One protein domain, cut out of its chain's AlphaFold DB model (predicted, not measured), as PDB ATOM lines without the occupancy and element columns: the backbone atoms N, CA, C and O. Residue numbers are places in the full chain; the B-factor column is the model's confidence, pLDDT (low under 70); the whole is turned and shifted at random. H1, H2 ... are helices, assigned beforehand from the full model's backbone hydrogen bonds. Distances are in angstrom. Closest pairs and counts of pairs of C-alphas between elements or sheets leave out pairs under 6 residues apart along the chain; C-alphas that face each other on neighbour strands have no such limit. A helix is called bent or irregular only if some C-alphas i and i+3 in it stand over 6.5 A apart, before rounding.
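What this domain is: This is residues 265 to 288 and 297 to 383 of the 2278 residues of the protein "URB1 ribosome biogenesis homolog" of Rattus norvegicus (UniProt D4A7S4). Four helices, H1, H2, H4 and H3, run roughly along one another as a four-cornered bundle, loosely closed between H3 and H4, while H5 slants across H3. H2 is the longest helix, and its first residues, 298 to 305, run on past the parts that touch H1 and H4; the long unnamed stretch 320 to 340 loops from the end of H2 to H3. The printed part has 111 residues, with five named helices in the order H1 to H5 and no named strand; the class is all helix. It is compact, with a radius of gyration of the C-alphas of 15.2 A, and elongated, spanning 52 by 31 by 21 A.

Where its parts are: Find C-alpha 268 at (380.957, 269.559, 313.763); from there H1 runs through residues 268 to 279, 17.8 A from first to last C-alpha. After the cut, H2 takes residues 298 to 319, 30.9 A, from C-alpha 298 at (358.279, 291.244, 306.855). H3 is residues 341 to 349, 12.4 A, and H4 is residues 357 to 369, 18.3 A. H5, residues 371 to 380, measures 15.2 A and ends at C-alpha 380, (389.317, 274.805, 324.892); it is only just irregular, with C-alphas 372 and 375 6.9 A apart.

How they stand to each other: Begin at H1, which touches H2 with residues 274 to 279 alone, at a shallow tilt of 29 degrees, opposite ways; their closest C-alphas, of Tyr 278 and Arg 307, are 5.1 A apart. With residues 268 to 272 alone H1 touches H3, closest at the C-alphas of Gly 268 and Phe 346, 4.8 A; they run the same way at a shallow tilt of 34 degrees, only just short of steep. Look next at residues 311 to 319, with which alone H2 touches H4, the same way at a shallow tilt of 9 degrees; the closest C-alphas are those of Cys 319 and Ile 366, 5.3 A. H3 and H4 are close but not clearly touching, with the C-alphas of Leu 347 and Val 363 closest at 6.7 A. H5 touches H3 at a steep tilt of 51 degrees, closest at the C-alphas of Leu 344 and Tyr 377, 6.6 A. H2 and H5 are apart. Every O i to N i+4 pair is within hydrogen-bond range in H2, H3 and H4, against 5 of 8 in H1 and 4 of 6 in H5.

The domain as a whole: The two C-alphas farthest apart, those of Val 287 and Ser 335, are 52.5 A apart. Look for the cut after residue 288: residues 289 to 296 are not printed, and C-alphas 288 and 297 are 11.1 A apart across it. The link from H2 to H3, 21 residues, is long, and that from H4 to H5 is tight. The mean pLDDT of the printed part is 84.3; residues 286 to 288, 297 to 299 and 336 to 338 are under 70.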
ATOM      1  N   PHE A 265     377.122 261.601 310.317       90.98
ATOM      2  CA  PHE A 265     376.501 262.531 309.375       90.98
ATOM      3  C   PHE A 265     376.541 263.982 309.883       90.98
ATOM      4  O   PHE A 265     377.077 264.869 309.218       90.98
ATOM      5  N   PHE A 266     376.047 264.227 311.101       91.48
ATOM      6  CA  PHE A 266     376.049 265.535 311.767       91.48
ATOM      7  C   PHE A 266     377.417 265.867 312.369       91.48
ATOM      8  O   PHE A 266     377.575 266.006 313.580       91.48
ATOM      9  N   THR A 267     378.418 266.003 311.500       87.66
ATOM     10  CA  THR A 267     379.766 266.435 311.878       87.66
ATOM     11  C   THR A 267     379.764 267.850 312.464       87.66
ATOM     12  O   THR A 267     378.875 268.654 312.185       87.66
ATOM     13  N   GLY A 268     380.811 268.204 313.219       85.08
ATOM     14  CA  GLY A 268     380.957 269.559 313.763       85.08
ATOM     15  C   GLY A 268     380.920 270.640 312.675       85.08
ATOM     16  O   GLY A 268     380.317 271.686 312.870       85.08
ATOM     17  N   GLN A 269     381.474 270.369 311.489       85.31
ATOM     18  CA  GLN A 269     381.381 271.290 310.353       85.31
ATOM     19  C   GLN A 269     379.940 271.447 309.862       85.31
ATOM     20  O   GLN A 269     379.498 272.573 309.657       85.31
ATOM     21  N   LEU A 270     379.195 270.353 309.686       89.35
ATOM     22  CA  LEU A 270     377.804 270.416 309.233       89.35
ATOM     23  C   LEU A 270     376.931 271.203 310.219       89.35
ATOM     24  O   LEU A 270     376.191 272.098 309.816       89.35
ATOM     25  N   LEU A 271     377.085 270.932 311.516       91.76
ATOM     26  CA  LEU A 271     376.390 271.665 312.571       91.76
ATOM     27  C   LEU A 271     376.739 273.160 312.557       91.76
ATOM     28  O   LEU A 271     375.846 273.987 312.721       91.76
ATOM     29  N   ASN A 272     377.997 273.526 312.287       89.80
ATOM     30  CA  ASN A 272     378.399 274.931 312.156       89.80
ATOM     31  C   ASN A 272     377.689 275.623 310.994       89.80
ATOM     32  O   ASN A 272     377.274 276.766 311.150       89.80
ATOM     33  N   HIS A 273     377.533 274.947 309.853       90.02
ATOM     34  CA  HIS A 273     376.800 275.491 308.708       90.02
ATOM     35  C   HIS A 273     375.305 275.660 309.013       90.02
ATOM     36  O   HIS A 273     374.719 276.664 308.618       90.02
ATOM     37  N   ILE A 274     374.704 274.735 309.770       92.07
ATOM     38  CA  ILE A 274     373.312 274.851 310.231       92.07
ATOM     39  C   ILE A 274     373.170 276.008 311.227       92.07
ATOM     40  O   ILE A 274     372.319 276.871 311.046       92.07
ATOM     41  N   ALA A 275     374.038 276.096 312.239       90.32
ATOM     42  CA  ALA A 275     374.036 277.197 313.208       90.32
ATOM     43  C   ALA A 275     374.316 278.558 312.555       90.32
ATOM     44  O   ALA A 275     373.909 279.603 313.057       90.32
ATOM     45  N   ALA A 276     374.966 278.564 311.395       89.38
ATOM     46  CA  ALA A 276     375.188 279.762 310.608       89.38
ATOM     47  C   ALA A 276     373.867 280.467 310.208       89.38
ATOM     48  O   ALA A 276     373.891 281.680 309.976       89.38
ATOM     49  N   LEU A 277     372.739 279.740 310.184       91.12
ATOM     50  CA  LEU A 277     371.391 280.252 309.925       91.12
ATOM     51  C   LEU A 277     370.814 281.131 311.047       91.12
ATOM     52  O   LEU A 277     369.868 281.867 310.789       91.12
ATOM     53  N   TYR A 278     371.399 281.156 312.253       89.71
ATOM     54  CA  TYR A 278     371.032 282.176 313.254       89.71
ATOM     55  C   TYR A 278     371.237 283.607 312.735       89.71
ATOM     56  O   TYR A 278     370.549 284.529 313.173       89.71
ATOM     57  N   ASN A 279     372.158 283.767 311.778       87.29
ATOM     58  CA  ASN A 279     372.463 285.014 311.081       87.29
ATOM     59  C   ASN A 279     372.016 284.937 309.607       87.29
ATOM     60  O   ASN A 279     372.790 285.290 308.716       87.29
ATOM     61  N   TRP A 280     370.825 284.388 309.346       89.18
ATOM     62  CA  TRP A 280     370.247 284.273 308.003       89.18
ATOM     63  C   TRP A 280     370.035 285.647 307.342       89.18
ATOM     64  O   TRP A 280     369.646 286.616 307.999       89.18
ATOM     65  N   ASN A 281     370.311 285.724 306.038       84.26
ATOM     66  CA  ASN A 281     370.251 286.945 305.227       84.26
ATOM     67  C   ASN A 281     369.688 286.698 303.810       84.26
ATOM     68  O   ASN A 281     370.021 287.437 302.885       84.26
ATOM     69  N   GLY A 282     368.885 285.642 303.640       80.92
ATOM     70  CA  GLY A 282     368.246 285.272 302.375       80.92
ATOM     71  C   GLY A 282     366.947 286.030 302.074       80.92
ATOM     72  O   GLY A 282     366.618 287.033 302.703       80.92
ATOM     73  N   VAL A 283     366.197 285.530 301.086       75.75
ATOM     74  CA  VAL A 283     364.949 286.140 300.589       75.75
ATOM     75  C   VAL A 283     363.728 285.573 301.325       75.75
ATOM     76  O   VAL A 283     363.535 284.356 301.357       75.75
ATOM     77  N   SER A 284     362.879 286.444 301.882       73.91
ATOM     78  CA  SER A 284     361.607 286.065 302.513       73.91
ATOM     79  C   SER A 284     360.519 285.813 301.464       73.91
ATOM     80  O   SER A 284     360.101 286.742 300.774       73.91
ATOM     81  N   ASP A 285     360.049 284.573 301.347       78.03
ATOM     82  CA  ASP A 285     359.045 284.151 300.359       78.03
ATOM     83  C   ASP A 285     357.711 283.673 300.966       78.03
ATOM     84  O   ASP A 285     356.808 283.285 300.229       78.03
ATOM     85  N   ILE A 286     357.570 283.715 302.293       67.69
ATOM     86  CA  ILE A 286     356.364 283.288 303.015       67.69
ATOM     87  C   ILE A 286     355.592 284.529 303.475       67.69
ATOM     88  O   ILE A 286     356.145 285.377 304.174       67.69
ATOM     89  N   VAL A 287     354.313 284.625 303.098       60.42
ATOM     90  CA  VAL A 287     353.382 285.620 303.649       60.42
ATOM     91  C   VAL A 287     352.907 285.096 305.012       60.42
ATOM     92  O   VAL A 287     352.326 284.011 305.045       60.42
ATOM     93  N   PRO A 288     353.172 285.785 306.137       56.64
ATOM     94  CA  PRO A 288     352.695 285.345 307.447       56.64
ATOM     95  C   PRO A 288     351.159 285.311 307.470       56.64
ATOM     96  O   PRO A 288     350.512 286.247 307.005       56.64
ATOM     97  N   SER A 297     358.736 294.501 310.456       62.58
ATOM     98  CA  SER A 297     358.887 294.389 309.005       62.58
ATOM     99  C   SER A 297     358.866 292.915 308.568       62.58
ATOM    100  O   SER A 297     359.335 292.032 309.290       62.58
ATOM    101  N   ALA A 298     358.346 292.619 307.370       64.87
ATOM    102  CA  ALA A 298     358.279 291.244 306.855       64.87
ATOM    103  C   ALA A 298     359.655 290.537 306.850       64.87
ATOM    104  O   ALA A 298     359.740 289.327 307.070       64.87
ATOM    105  N   GLU A 299     360.743 291.298 306.671       66.41
ATOM    106  CA  GLU A 299     362.117 290.794 306.766       66.41
ATOM    107  C   GLU A 299     362.507 290.369 308.194       66.41
ATOM    108  O   GLU A 299     363.177 289.350 308.374       66.41
ATOM    109  N   GLU A 300     362.104 291.121 309.220       74.07
ATOM    110  CA  GLU A 300     362.378 290.796 310.626       74.07
ATOM    111  C   GLU A 300     361.559 289.596 311.099       74.07
ATOM    112  O   GLU A 300     362.107 288.706 311.752       74.07
ATOM    113  N   ALA A 301     360.283 289.521 310.706       73.67
ATOM    114  CA  ALA A 301     359.439 288.357 310.967       73.67
ATOM    115  C   ALA A 301     360.027 287.085 310.325       73.67
ATOM    116  O   ALA A 301     360.107 286.035 310.966       73.67
ATOM    117  N   GLY A 302     360.527 287.189 309.087       76.70
ATOM    118  CA  GLY A 302     361.219 286.093 308.406       76.70
ATOM    119  C   GLY A 302     362.509 285.662 309.113       76.70
ATOM    120  O   GLY A 302     362.731 284.469 309.327       76.70
ATOM    121  N   LYS A 303     363.342 286.623 309.544       82.26
ATOM    122  CA  LYS A 303     364.556 286.341 310.333       82.26
ATOM    123  C   LYS A 303     364.232 285.630 311.645       82.26
ATOM    124  O   LYS A 303     364.927 284.675 311.989       82.26
ATOM    125  N   ALA A 304     363.195 286.063 312.361       83.24
ATOM    126  CA  ALA A 304     362.748 285.411 313.590       83.24
ATOM    127  C   ALA A 304     362.307 283.961 313.325       83.24
ATOM    128  O   ALA A 304     362.803 283.043 313.973       83.24
ATOM    129  N   MET A 305     361.494 283.734 312.287       82.63
ATOM    130  CA  MET A 305     361.022 282.397 311.919       82.63
ATOM    131  C   MET A 305     362.172 281.429 311.594       82.63
ATOM    132  O   MET A 305     362.175 280.290 312.061       82.63
ATOM    133  N   VAL A 306     363.185 281.867 310.832       88.29
ATOM    134  CA  VAL A 306     364.365 281.031 310.534       88.29
ATOM    135  C   VAL A 306     365.179 280.750 311.799       88.29
ATOM    136  O   VAL A 306     365.621 279.615 312.000       88.29
ATOM    137  N   ARG A 307     365.354 281.752 312.672       91.77
ATOM    138  CA  ARG A 307     366.042 281.575 313.960       91.77
ATOM    139  C   ARG A 307     365.341 280.527 314.821       91.77
ATOM    140  O   ARG A 307     366.023 279.643 315.338       91.77
ATOM    141  N   ASP A 308     364.014 280.550 314.889       88.65
ATOM    142  CA  ASP A 308     363.230 279.577 315.655       88.65
ATOM    143  C   ASP A 308     363.284 278.171 315.045       88.65
ATOM    144  O   ASP A 308     363.484 277.189 315.763       88.65
ATOM    145  N   LEU A 309     363.170 278.046 313.717       88.50
ATOM    146  CA  LEU A 309     363.295 276.759 313.018       88.50
ATOM    147  C   LEU A 309     364.644 276.089 313.305       88.50
ATOM    148  O   LEU A 309     364.701 274.898 313.624       88.50
ATOM    149  N   VAL A 310     365.731 276.858 313.222       93.17
ATOM    150  CA  VAL A 310     367.098 276.377 313.457       93.17
ATOM    151  C   VAL A 310     367.323 276.067 314.929       93.17
ATOM    152  O   VAL A 310     367.926 275.040 315.246       93.17
ATOM    153  N   HIS A 311     366.814 276.910 315.831       94.36
ATOM    154  CA  HIS A 311     366.910 276.683 317.268       94.36
ATOM    155  C   HIS A 311     366.222 275.375 317.666       94.36
ATOM    156  O   HIS A 311     366.859 274.496 318.246       94.36
ATOM    157  N   ASN A 312     364.967 275.192 317.253       91.10
ATOM    158  CA  ASN A 312     364.195 273.982 317.528       91.10
ATOM    159  C   ASN A 312     364.840 272.731 316.915       91.10
ATOM    160  O   ASN A 312     364.870 271.672 317.541       91.10
ATOM    161  N   PHE A 313     365.390 272.840 315.703       93.49
ATOM    162  CA  PHE A 313     366.126 271.747 315.070       93.49
ATOM    163  C   PHE A 313     367.380 271.352 315.870       93.49
ATOM    164  O   PHE A 313     367.610 270.167 316.115       93.49
ATOM    165  N   LEU A 314     368.187 272.330 316.298       93.48
ATOM    166  CA  LEU A 314     369.428 272.084 317.036       93.48
ATOM    167  C   LEU A 314     369.176 271.592 318.464       93.48
ATOM    168  O   LEU A 314     369.930 270.747 318.936       93.48
ATOM    169  N   ILE A 315     368.121 272.052 319.139       91.08
ATOM    170  CA  ILE A 315     367.722 271.519 320.449       91.08
ATOM    171  C   ILE A 315     367.338 270.037 320.322       91.08
ATOM    172  O   ILE A 315     367.885 269.197 321.041       91.08
ATOM    173  N   ASP A 316     366.486 269.678 319.360       87.28
ATOM    174  CA  ASP A 316     366.094 268.278 319.160       87.28
ATOM    175  C   ASP A 316     367.286 267.390 318.772       87.28
ATOM    176  O   ASP A 316     367.400 266.253 319.239       87.28
ATOM    177  N   LEU A 317     368.225 267.903 317.971       92.46
ATOM    178  CA  LEU A 317     369.417 267.162 317.566       92.46
ATOM    179  C   LEU A 317     370.462 267.037 318.687       92.46
ATOM    180  O   LEU A 317     371.000 265.953 318.913       92.46
ATOM    181  N   CYS A 318     370.791 268.129 319.372       91.32
ATOM    182  CA  CYS A 318     371.938 268.206 320.279       91.32
ATOM    183  C   CYS A 318     371.577 267.965 321.753       91.32
ATOM    184  O   CYS A 318     372.471 267.630 322.531       91.32
ATOM    185  N   CYS A 319     370.303 268.082 322.140       88.03
ATOM    186  CA  CYS A 319     369.847 267.908 323.525       88.03
ATOM    187  C   CYS A 319     368.978 266.653 323.728       88.03
ATOM    188  O   CYS A 319     368.868 266.157 324.849       88.03
ATOM    189  N   SER A 320     368.400 266.065 322.674       86.05
ATOM    190  CA  SER A 320     367.648 264.810 322.815       86.05
ATOM    191  C   SER A 320     368.584 263.608 322.975       86.05
ATOM    192  O   SER A 320     369.261 263.194 322.032       86.05
ATOM    193  N   ARG A 321     368.580 262.964 324.152       81.10
ATOM    194  CA  ARG A 321     369.314 261.697 324.368       81.10
ATOM    195  C   ARG A 321     368.724 260.523 323.573       81.10
ATOM    196  O   ARG A 321     369.459 259.583 323.257       81.10
ATOM    197  N   LYS A 322     367.416 260.575 323.277       82.13
ATOM    198  CA  LYS A 322     366.644 259.502 322.626       82.13
ATOM    199  C   LYS A 322     366.773 259.525 321.103       82.13
ATOM    200  O   LYS A 322     367.026 258.479 320.517       82.13
ATOM    201  N   HIS A 323     366.596 260.691 320.483       79.70
ATOM    202  CA  HIS A 323     366.542 260.829 319.020       79.70
ATOM    203  C   HIS A 323     367.775 261.525 318.427       79.70
ATOM    204  O   HIS A 323     368.157 261.236 317.292       79.70
ATOM    205  N   GLY A 324     368.414 262.403 319.203       85.16
ATOM    206  CA  GLY A 324     369.548 263.217 318.785       85.16
ATOM    207  C   GLY A 324     370.916 262.541 318.938       85.16
ATOM    208  O   GLY A 324     371.038 261.350 319.232       85.16
ATOM    209  N   ILE A 325     371.974 263.333 318.770       88.43
ATOM    210  CA  ILE A 325     373.382 262.912 318.858       88.43
ATOM    211  C   ILE A 325     373.959 263.014 320.279       88.43
ATOM    212  O   ILE A 325     375.127 262.708 320.485       88.43
ATOM    213  N   SER A 326     373.158 263.411 321.272       83.81
ATOM    214  CA  SER A 326     373.592 263.684 322.651       83.81
ATOM    215  C   SER A 326     373.869 262.423 323.473       83.81
ATOM    216  O   SER A 326     372.948 261.669 323.791       83.81
ATOM    217  N   PHE A 327     375.122 262.177 323.848       84.21
ATOM    218  CA  PHE A 327     375.537 261.131 324.790       84.21
ATOM    219  C   PHE A 327     376.658 261.681 325.678       84.21
ATOM    220  O   PHE A 327     377.417 262.534 325.224       84.21
ATOM    221  N   TYR A 328     376.746 261.214 326.926       78.97
ATOM    222  CA  TYR A 328     377.698 261.722 327.916       78.97
ATOM    223  C   TYR A 328     378.447 260.581 328.609       78.97
ATOM    224  O   TYR A 328     377.935 259.466 328.736       78.97
ATOM    225  N   ASP A 329     379.667 260.861 329.056       79.06
ATOM    226  CA  ASP A 329     380.445 259.985 329.927       79.06
ATOM    227  C   ASP A 329     379.866 259.998 331.353       79.06
ATOM    228  O   ASP A 329     379.845 261.036 332.013       79.06
ATOM    229  N   ALA A 330     379.435 258.836 331.857       77.46
ATOM    230  CA  ALA A 330     378.889 258.680 333.210       77.46
ATOM    231  C   ALA A 330     379.868 259.102 334.322       77.46
ATOM    232  O   ALA A 330     379.444 259.449 335.417       77.46
ATOM    233  N   SER A 331     381.173 259.139 334.032       78.21
ATOM    234  CA  SER A 331     382.184 259.688 334.942       78.21
ATOM    235  C   SER A 331     382.302 261.219 334.895       78.21
ATOM    236  O   SER A 331     383.290 261.769 335.382       78.21
ATOM    237  N   LEU A 332     381.347 261.912 334.267       81.25
ATOM    238  CA  LEU A 332     381.315 263.371 334.115       81.25
ATOM    239  C   LEU A 332     382.621 263.932 333.516       81.25
ATOM    240  O   LEU A 332     383.091 265.003 333.887       81.25
ATOM    241  N   GLY A 333     383.240 263.186 332.592       78.58
ATOM    242  CA  GLY A 333     384.470 263.581 331.894       78.58
ATOM    243  C   GLY A 333     385.768 263.364 332.685       78.58
ATOM    244  O   GLY A 333     386.849 263.671 332.180       78.58
ATOM    245  N   THR A 334     385.701 262.796 333.894       80.45
ATOM    246  CA  THR A 334     386.880 262.566 334.754       80.45
ATOM    247  C   THR A 334     387.687 261.319 334.380       80.45
ATOM    248  O   THR A 334     388.845 261.202 334.773       80.45
ATOM    249  N   SER A 335     387.133 260.390 333.587       72.67
ATOM    250  CA  SER A 335     387.823 259.148 333.190       72.67
ATOM    251  C   SER A 335     388.917 259.318 332.123       72.67
ATOM    252  O   SER A 335     389.547 258.336 331.729       72.67
ATOM    253  N   GLY A 336     389.110 260.531 331.596       66.49
ATOM    254  CA  GLY A 336     390.029 260.797 330.486       66.49
ATOM    255  C   GLY A 336     389.517 260.336 329.113       66.49
ATOM    256  O   GLY A 336     390.233 260.459 328.120       66.49
ATOM    257  N   ARG A 337     388.283 259.821 329.006       66.27
ATOM    258  CA  ARG A 337     387.678 259.465 327.713       66.27
ATOM    259  C   ARG A 337     387.318 260.710 326.895       66.27
ATOM    260  O   ARG A 337     387.109 261.802 327.420       66.27
ATOM    261  N   GLY A 338     387.268 260.548 325.571       62.15
ATOM    262  CA  GLY A 338     387.006 261.625 324.608       62.15
ATOM    263  C   GLY A 338     385.687 262.374 324.836       62.15
ATOM    264  O   GLY A 338     385.649 263.576 324.592       62.15
ATOM    265  N   GLY A 339     384.664 261.714 325.388       74.08
ATOM    266  CA  GLY A 339     383.297 262.244 325.413       74.08
ATOM    267  C   GLY A 339     382.739 262.380 323.992       74.08
ATOM    268  O   GLY A 339     383.292 261.822 323.038       74.08
ATOM    269  N   ASN A 340     381.654 263.132 323.829       85.26
ATOM    270  CA  ASN A 340     381.117 263.457 322.509       85.26
ATOM    271  C   ASN A 340     381.919 264.591 321.846       85.26
ATOM    272  O   ASN A 340     381.552 265.764 321.922       85.26
ATOM    273  N   LEU A 341     383.030 264.232 321.193       84.22
ATOM    274  CA  LEU A 341     383.926 265.185 320.526       84.22
ATOM    275  C   LEU A 341     383.227 265.996 319.426       84.22
ATOM    276  O   LEU A 341     383.569 267.154 319.213       84.22
ATOM    277  N   THR A 342     382.227 265.425 318.751       86.23
ATOM    278  CA  THR A 342     381.456 266.131 317.719       86.23
ATOM    279  C   THR A 342     380.668 267.296 318.317       86.23
ATOM    280  O   THR A 342     380.752 268.413 317.805       86.23
ATOM    281  N   LEU A 343     379.958 267.063 319.430       88.96
ATOM    282  CA  LEU A 343     379.273 268.133 320.162       88.96
ATOM    283  C   LEU A 343     380.256 269.120 320.788       88.96
ATOM    284  O   LEU A 343     379.975 270.312 320.780       88.96
ATOM    285  N   LEU A 344     381.413 268.666 321.277       88.19
ATOM    286  CA  LEU A 344     382.449 269.565 321.792       88.19
ATOM    287  C   LEU A 344     382.968 270.507 320.695       88.19
ATOM    288  O   LEU A 344     382.974 271.719 320.884       88.19
ATOM    289  N   HIS A 345     383.338 269.981 319.524       87.57
ATOM    290  CA  HIS A 345     383.777 270.799 318.390       87.57
ATOM    291  C   HIS A 345     382.691 271.763 317.902       87.57
ATOM    292  O   HIS A 345     383.011 272.881 317.496       87.57
ATOM    293  N   PHE A 346     381.420 271.355 317.961       92.08
ATOM    294  CA  PHE A 346     380.292 272.237 317.676       92.08
ATOM    295  C   PHE A 346     380.148 273.341 318.733       92.08
ATOM    296  O   PHE A 346     380.099 274.511 318.385       92.08
ATOM    297  N   LEU A 347     380.175 273.013 320.026       89.57
ATOM    298  CA  LEU A 347     380.118 274.004 321.108       89.57
ATOM    299  C   LEU A 347     381.239 275.048 320.996       89.57
ATOM    300  O   LEU A 347     380.994 276.240 321.167       89.57
ATOM    301  N   LEU A 348     382.459 274.619 320.662       89.36
ATOM    302  CA  LEU A 348     383.618 275.503 320.508       89.36
ATOM    303  C   LEU A 348     383.523 276.440 319.293       89.36
ATOM    304  O   LEU A 348     384.212 277.463 319.247       89.36
ATOM    305  N   SER A 349     382.682 276.120 318.308       86.93
ATOM    306  CA  SER A 349     382.472 276.977 317.141       86.93
ATOM    307  C   SER A 349     381.478 278.117 317.405       86.93
ATOM    308  O   SER A 349     381.542 279.143 316.721       86.93
ATOM    309  N   LEU A 350     380.600 277.976 318.408       88.41
ATOM    310  CA  LEU A 350     379.534 278.920 318.769       88.41
ATOM    311  C   LEU A 350     380.074 280.142 319.535       88.41
ATOM    312  O   LEU A 350     379.648 280.472 320.641       88.41
ATOM    313  N   LYS A 351     381.022 280.860 318.928       83.03
ATOM    314  CA  LYS A 351     381.736 281.996 319.539       83.03
ATOM    315  C   LYS A 351     380.833 283.180 319.917       83.03
ATOM    316  O   LYS A 351     381.238 284.014 320.719       83.03
ATOM    317  N   THR A 352     379.626 283.271 319.356       83.62
ATOM    318  CA  THR A 352     378.650 284.341 319.633       83.62
ATOM    319  C   THR A 352     377.758 284.067 320.848       83.62
ATOM    320  O   THR A 352     376.962 284.932 321.207       83.62
ATOM    321  N   ALA A 353     377.903 282.916 321.521       84.59
ATOM    322  CA  ALA A 353     377.037 282.496 322.629       84.59
ATOM    323  C   ALA A 353     376.968 283.482 323.807       84.59
ATOM    324  O   ALA A 353     375.980 283.502 324.529       84.59
ATOM    325  N   ALA A 354     377.994 284.309 324.021       82.08
ATOM    326  CA  ALA A 354     377.962 285.321 325.077       82.08
ATOM    327  C   ALA A 354     377.037 286.513 324.745       82.08
ATOM    328  O   ALA A 354     376.596 287.206 325.656       82.08
ATOM    329  N   GLY A 355     376.767 286.778 323.462       79.10
ATOM    330  CA  GLY A 355     375.991 287.938 323.005       79.10
ATOM    331  C   GLY A 355     374.600 287.623 322.443       79.10
ATOM    332  O   GLY A 355     373.743 288.497 322.485       79.10
ATOM    333  N   ASP A 356     374.363 286.412 321.926       86.75
ATOM    334  CA  ASP A 356     373.074 285.996 321.343       86.75
ATOM    335  C   ASP A 356     372.325 285.054 322.302       86.75
ATOM    336  O   ASP A 356     372.831 283.983 322.642       86.75
ATOM    337  N   GLU A 357     371.120 285.438 322.735       86.46
ATOM    338  CA  GLU A 357     370.352 284.693 323.740       86.46
ATOM    339  C   GLU A 357     369.906 283.294 323.292       86.46
ATOM    340  O   GLU A 357     369.928 282.379 324.117       86.46
ATOM    341  N   LEU A 358     369.568 283.087 322.013       87.22
ATOM    342  CA  LEU A 358     369.180 281.758 321.509       87.22
ATOM    343  C   LEU A 358     370.395 280.832 321.369       87.22
ATOM    344  O   LEU A 358     370.313 279.623 321.587       87.22
ATOM    345  N   VAL A 359     371.556 281.395 321.026       90.19
ATOM    346  CA  VAL A 359     372.808 280.626 320.992       90.19
ATOM    347  C   VAL A 359     373.249 280.293 322.420       90.19
ATOM    348  O   VAL A 359     373.673 279.167 322.681       90.19
ATOM    349  N   ALA A 360     373.091 281.232 323.359       88.76
ATOM    350  CA  ALA A 360     373.320 280.997 324.780       88.76
ATOM    351  C   ALA A 360     372.421 279.874 325.315       88.76
ATOM    352  O   ALA A 360     372.920 278.953 325.960       88.76
ATOM    353  N   SER A 361     371.114 279.911 325.025       90.46
ATOM    354  CA  SER A 361     370.168 278.886 325.484       90.46
ATOM    355  C   SER A 361     370.472 277.511 324.884       90.46
ATOM    356  O   SER A 361     370.372 276.508 325.594       90.46
ATOM    357  N   LEU A 362     370.935 277.445 323.630       91.55
ATOM    358  CA  LEU A 362     371.408 276.205 323.013       91.55
ATOM    359  C   LEU A 362     372.650 275.654 323.733       91.55
ATOM    360  O   LEU A 362     372.664 274.483 324.105       91.55
ATOM    361  N   VAL A 363     373.673 276.483 323.972       91.00
ATOM    362  CA  VAL A 363     374.896 276.069 324.690       91.00
ATOM    363  C   VAL A 363     374.564 275.558 326.092       91.00
ATOM    364  O   VAL A 363     375.028 274.487 326.485       91.00
ATOM    365  N   VAL A 364     373.715 276.286 326.823       91.72
ATOM    366  CA  VAL A 364     373.248 275.903 328.160       91.72
ATOM    367  C   VAL A 364     372.499 274.570 328.109       91.72
ATOM    368  O   VAL A 364     372.791 273.675 328.899       91.72
ATOM    369  N   SER A 365     371.592 274.390 327.150       90.07
ATOM    370  CA  SER A 365     370.810 273.156 327.007       90.07
ATOM    371  C   SER A 365     371.680 271.950 326.647       90.07
ATOM    372  O   SER A 365     371.475 270.861 327.181       90.07
ATOM    373  N   ILE A 366     372.690 272.119 325.786       91.22
ATOM    374  CA  ILE A 366     373.637 271.045 325.446       91.22
ATOM    375  C   ILE A 366     374.462 270.657 326.678       91.22
ATOM    376  O   ILE A 366     374.539 269.473 327.008       91.22
ATOM    377  N   LEU A 367     375.043 271.629 327.387       90.69
ATOM    378  CA  LEU A 367     375.873 271.375 328.572       90.69
ATOM    379  C   LEU A 367     375.062 270.866 329.773       90.69
ATOM    380  O   LEU A 367     375.600 270.139 330.602       90.69
ATOM    381  N   LYS A 368     373.767 271.189 329.862       89.18
ATOM    382  CA  LYS A 368     372.841 270.595 330.838       89.18
ATOM    383  C   LYS A 368     372.655 269.095 330.601       89.18
ATOM    384  O   LYS A 368     372.616 268.311 331.545       89.18
ATOM    385  N   VAL A 369     372.534 268.675 329.340       87.36
ATOM    386  CA  VAL A 369     372.340 267.258 328.988       87.36
ATOM    387  C   VAL A 369     373.662 266.479 328.986       87.36
ATOM    388  O   VAL A 369     373.659 265.295 329.340       87.36
ATOM    389  N   CYS A 370     374.774 267.129 328.630       87.74
ATOM    390  CA  CYS A 370     376.133 266.577 328.578       87.74
ATOM    391  C   CYS A 370     377.085 267.307 329.554       87.74
ATOM    392  O   CYS A 370     377.973 268.045 329.111       87.74
ATOM    393  N   PRO A 371     376.937 267.102 330.880       87.05
ATOM    394  CA  PRO A 371     377.793 267.741 331.887       87.05
ATOM    395  C   PRO A 371     379.262 267.287 331.814       87.05
ATOM    396  O   PRO A 371     380.159 267.995 332.261       87.05
ATOM    397  N   ASP A 372     379.541 266.135 331.202       86.07
ATOM    398  CA  ASP A 372     380.895 265.620 330.979       86.07
ATOM    399  C   ASP A 372     381.755 266.505 330.066       86.07
ATOM    400  O   ASP A 372     382.987 266.477 330.140       86.07
ATOM    401  N   LEU A 373     381.114 267.303 329.210       89.42
ATOM    402  CA  LEU A 373     381.796 268.228 328.316       89.42
ATOM    403  C   LEU A 373     382.198 269.537 329.005       89.42
ATOM    404  O   LEU A 373     383.069 270.219 328.466       89.42
ATOM    405  N   LEU A 374     381.647 269.879 330.181       89.05
ATOM    406  CA  LEU A 374     381.891 271.156 330.878       89.05
ATOM    407  C   LEU A 374     383.386 271.453 331.026       89.05
ATOM    408  O   LEU A 374     383.876 272.490 330.574       89.05
ATOM    409  N   THR A 375     384.134 270.510 331.601       87.41
ATOM    410  CA  THR A 375     385.564 270.683 331.882       87.41
ATOM    411  C   THR A 375     386.376 270.902 330.607       87.41
ATOM    412  O   THR A 375     387.248 271.764 330.584       87.41
ATOM    413  N   LYS A 376     386.108 270.145 329.533       86.11
ATOM    414  CA  LYS A 376     386.834 270.297 328.258       86.11
ATOM    415  C   LYS A 376     386.423 271.561 327.516       86.11
ATOM    416  O   LYS A 376     387.287 272.275 327.023       86.11
ATOM    417  N   TYR A 377     385.129 271.868 327.506       89.57
ATOM    418  CA  TYR A 377     384.595 273.087 326.916       89.57
ATOM    419  C   TYR A 377     385.282 274.320 327.507       89.57
ATOM    420  O   TYR A 377     385.865 275.103 326.767       89.57
ATOM    421  N   PHE A 378     385.331 274.445 328.835       88.04
ATOM    422  CA  PHE A 378     385.994 275.582 329.478       88.04
ATOM    423  C   PHE A 378     387.525 275.592 329.337       88.04
ATOM    424  O   PHE A 378     388.128 276.650 329.498       88.04
ATOM    425  N   ARG A 379     388.164 274.456 329.018       83.97
ATOM    426  CA  ARG A 379     389.605 274.406 328.693       83.97
ATOM    427  C   ARG A 379     389.913 274.896 327.283       83.97
ATOM    428  O   ARG A 379     390.949 275.519 327.083       83.97
ATOM    429  N   GLU A 380     389.059 274.568 326.319       85.98
ATOM    430  CA  GLU A 380     389.317 274.805 324.892       85.98
ATOM    431  C   GLU A 380     388.632 276.073 324.355       85.98
ATOM    432  O   GLU A 380     388.977 276.561 323.277       85.98
ATOM    433  N   VAL A 381     387.666 276.629 325.092       86.46
ATOM    434  CA  VAL A 381     386.952 277.835 324.675       86.46
ATOM    435  C   VAL A 381     387.865 279.063 324.674       86.46
ATOM    436  O   VAL A 381     388.715 279.255 325.537       86.46
ATOM    437  N   THR A 382     387.649 279.947 323.701       80.96
ATOM    438  CA  THR A 382     388.458 281.165 323.498       80.96
ATOM    439  C   THR A 382     387.963 282.380 324.294       80.96
ATOM    440  O   THR A 382     388.460 283.491 324.106       80.96
ATOM    441  N   PHE A 383     386.986 282.200 325.190       82.63
ATOM    442  CA  PHE A 383     386.476 283.281 326.033       82.63
ATOM    443  C   PHE A 383     387.511 283.693 327.084       82.63
ATOM    444  O   PHE A 383     388.056 282.862 327.807       82.63
TER     445      PHE A 383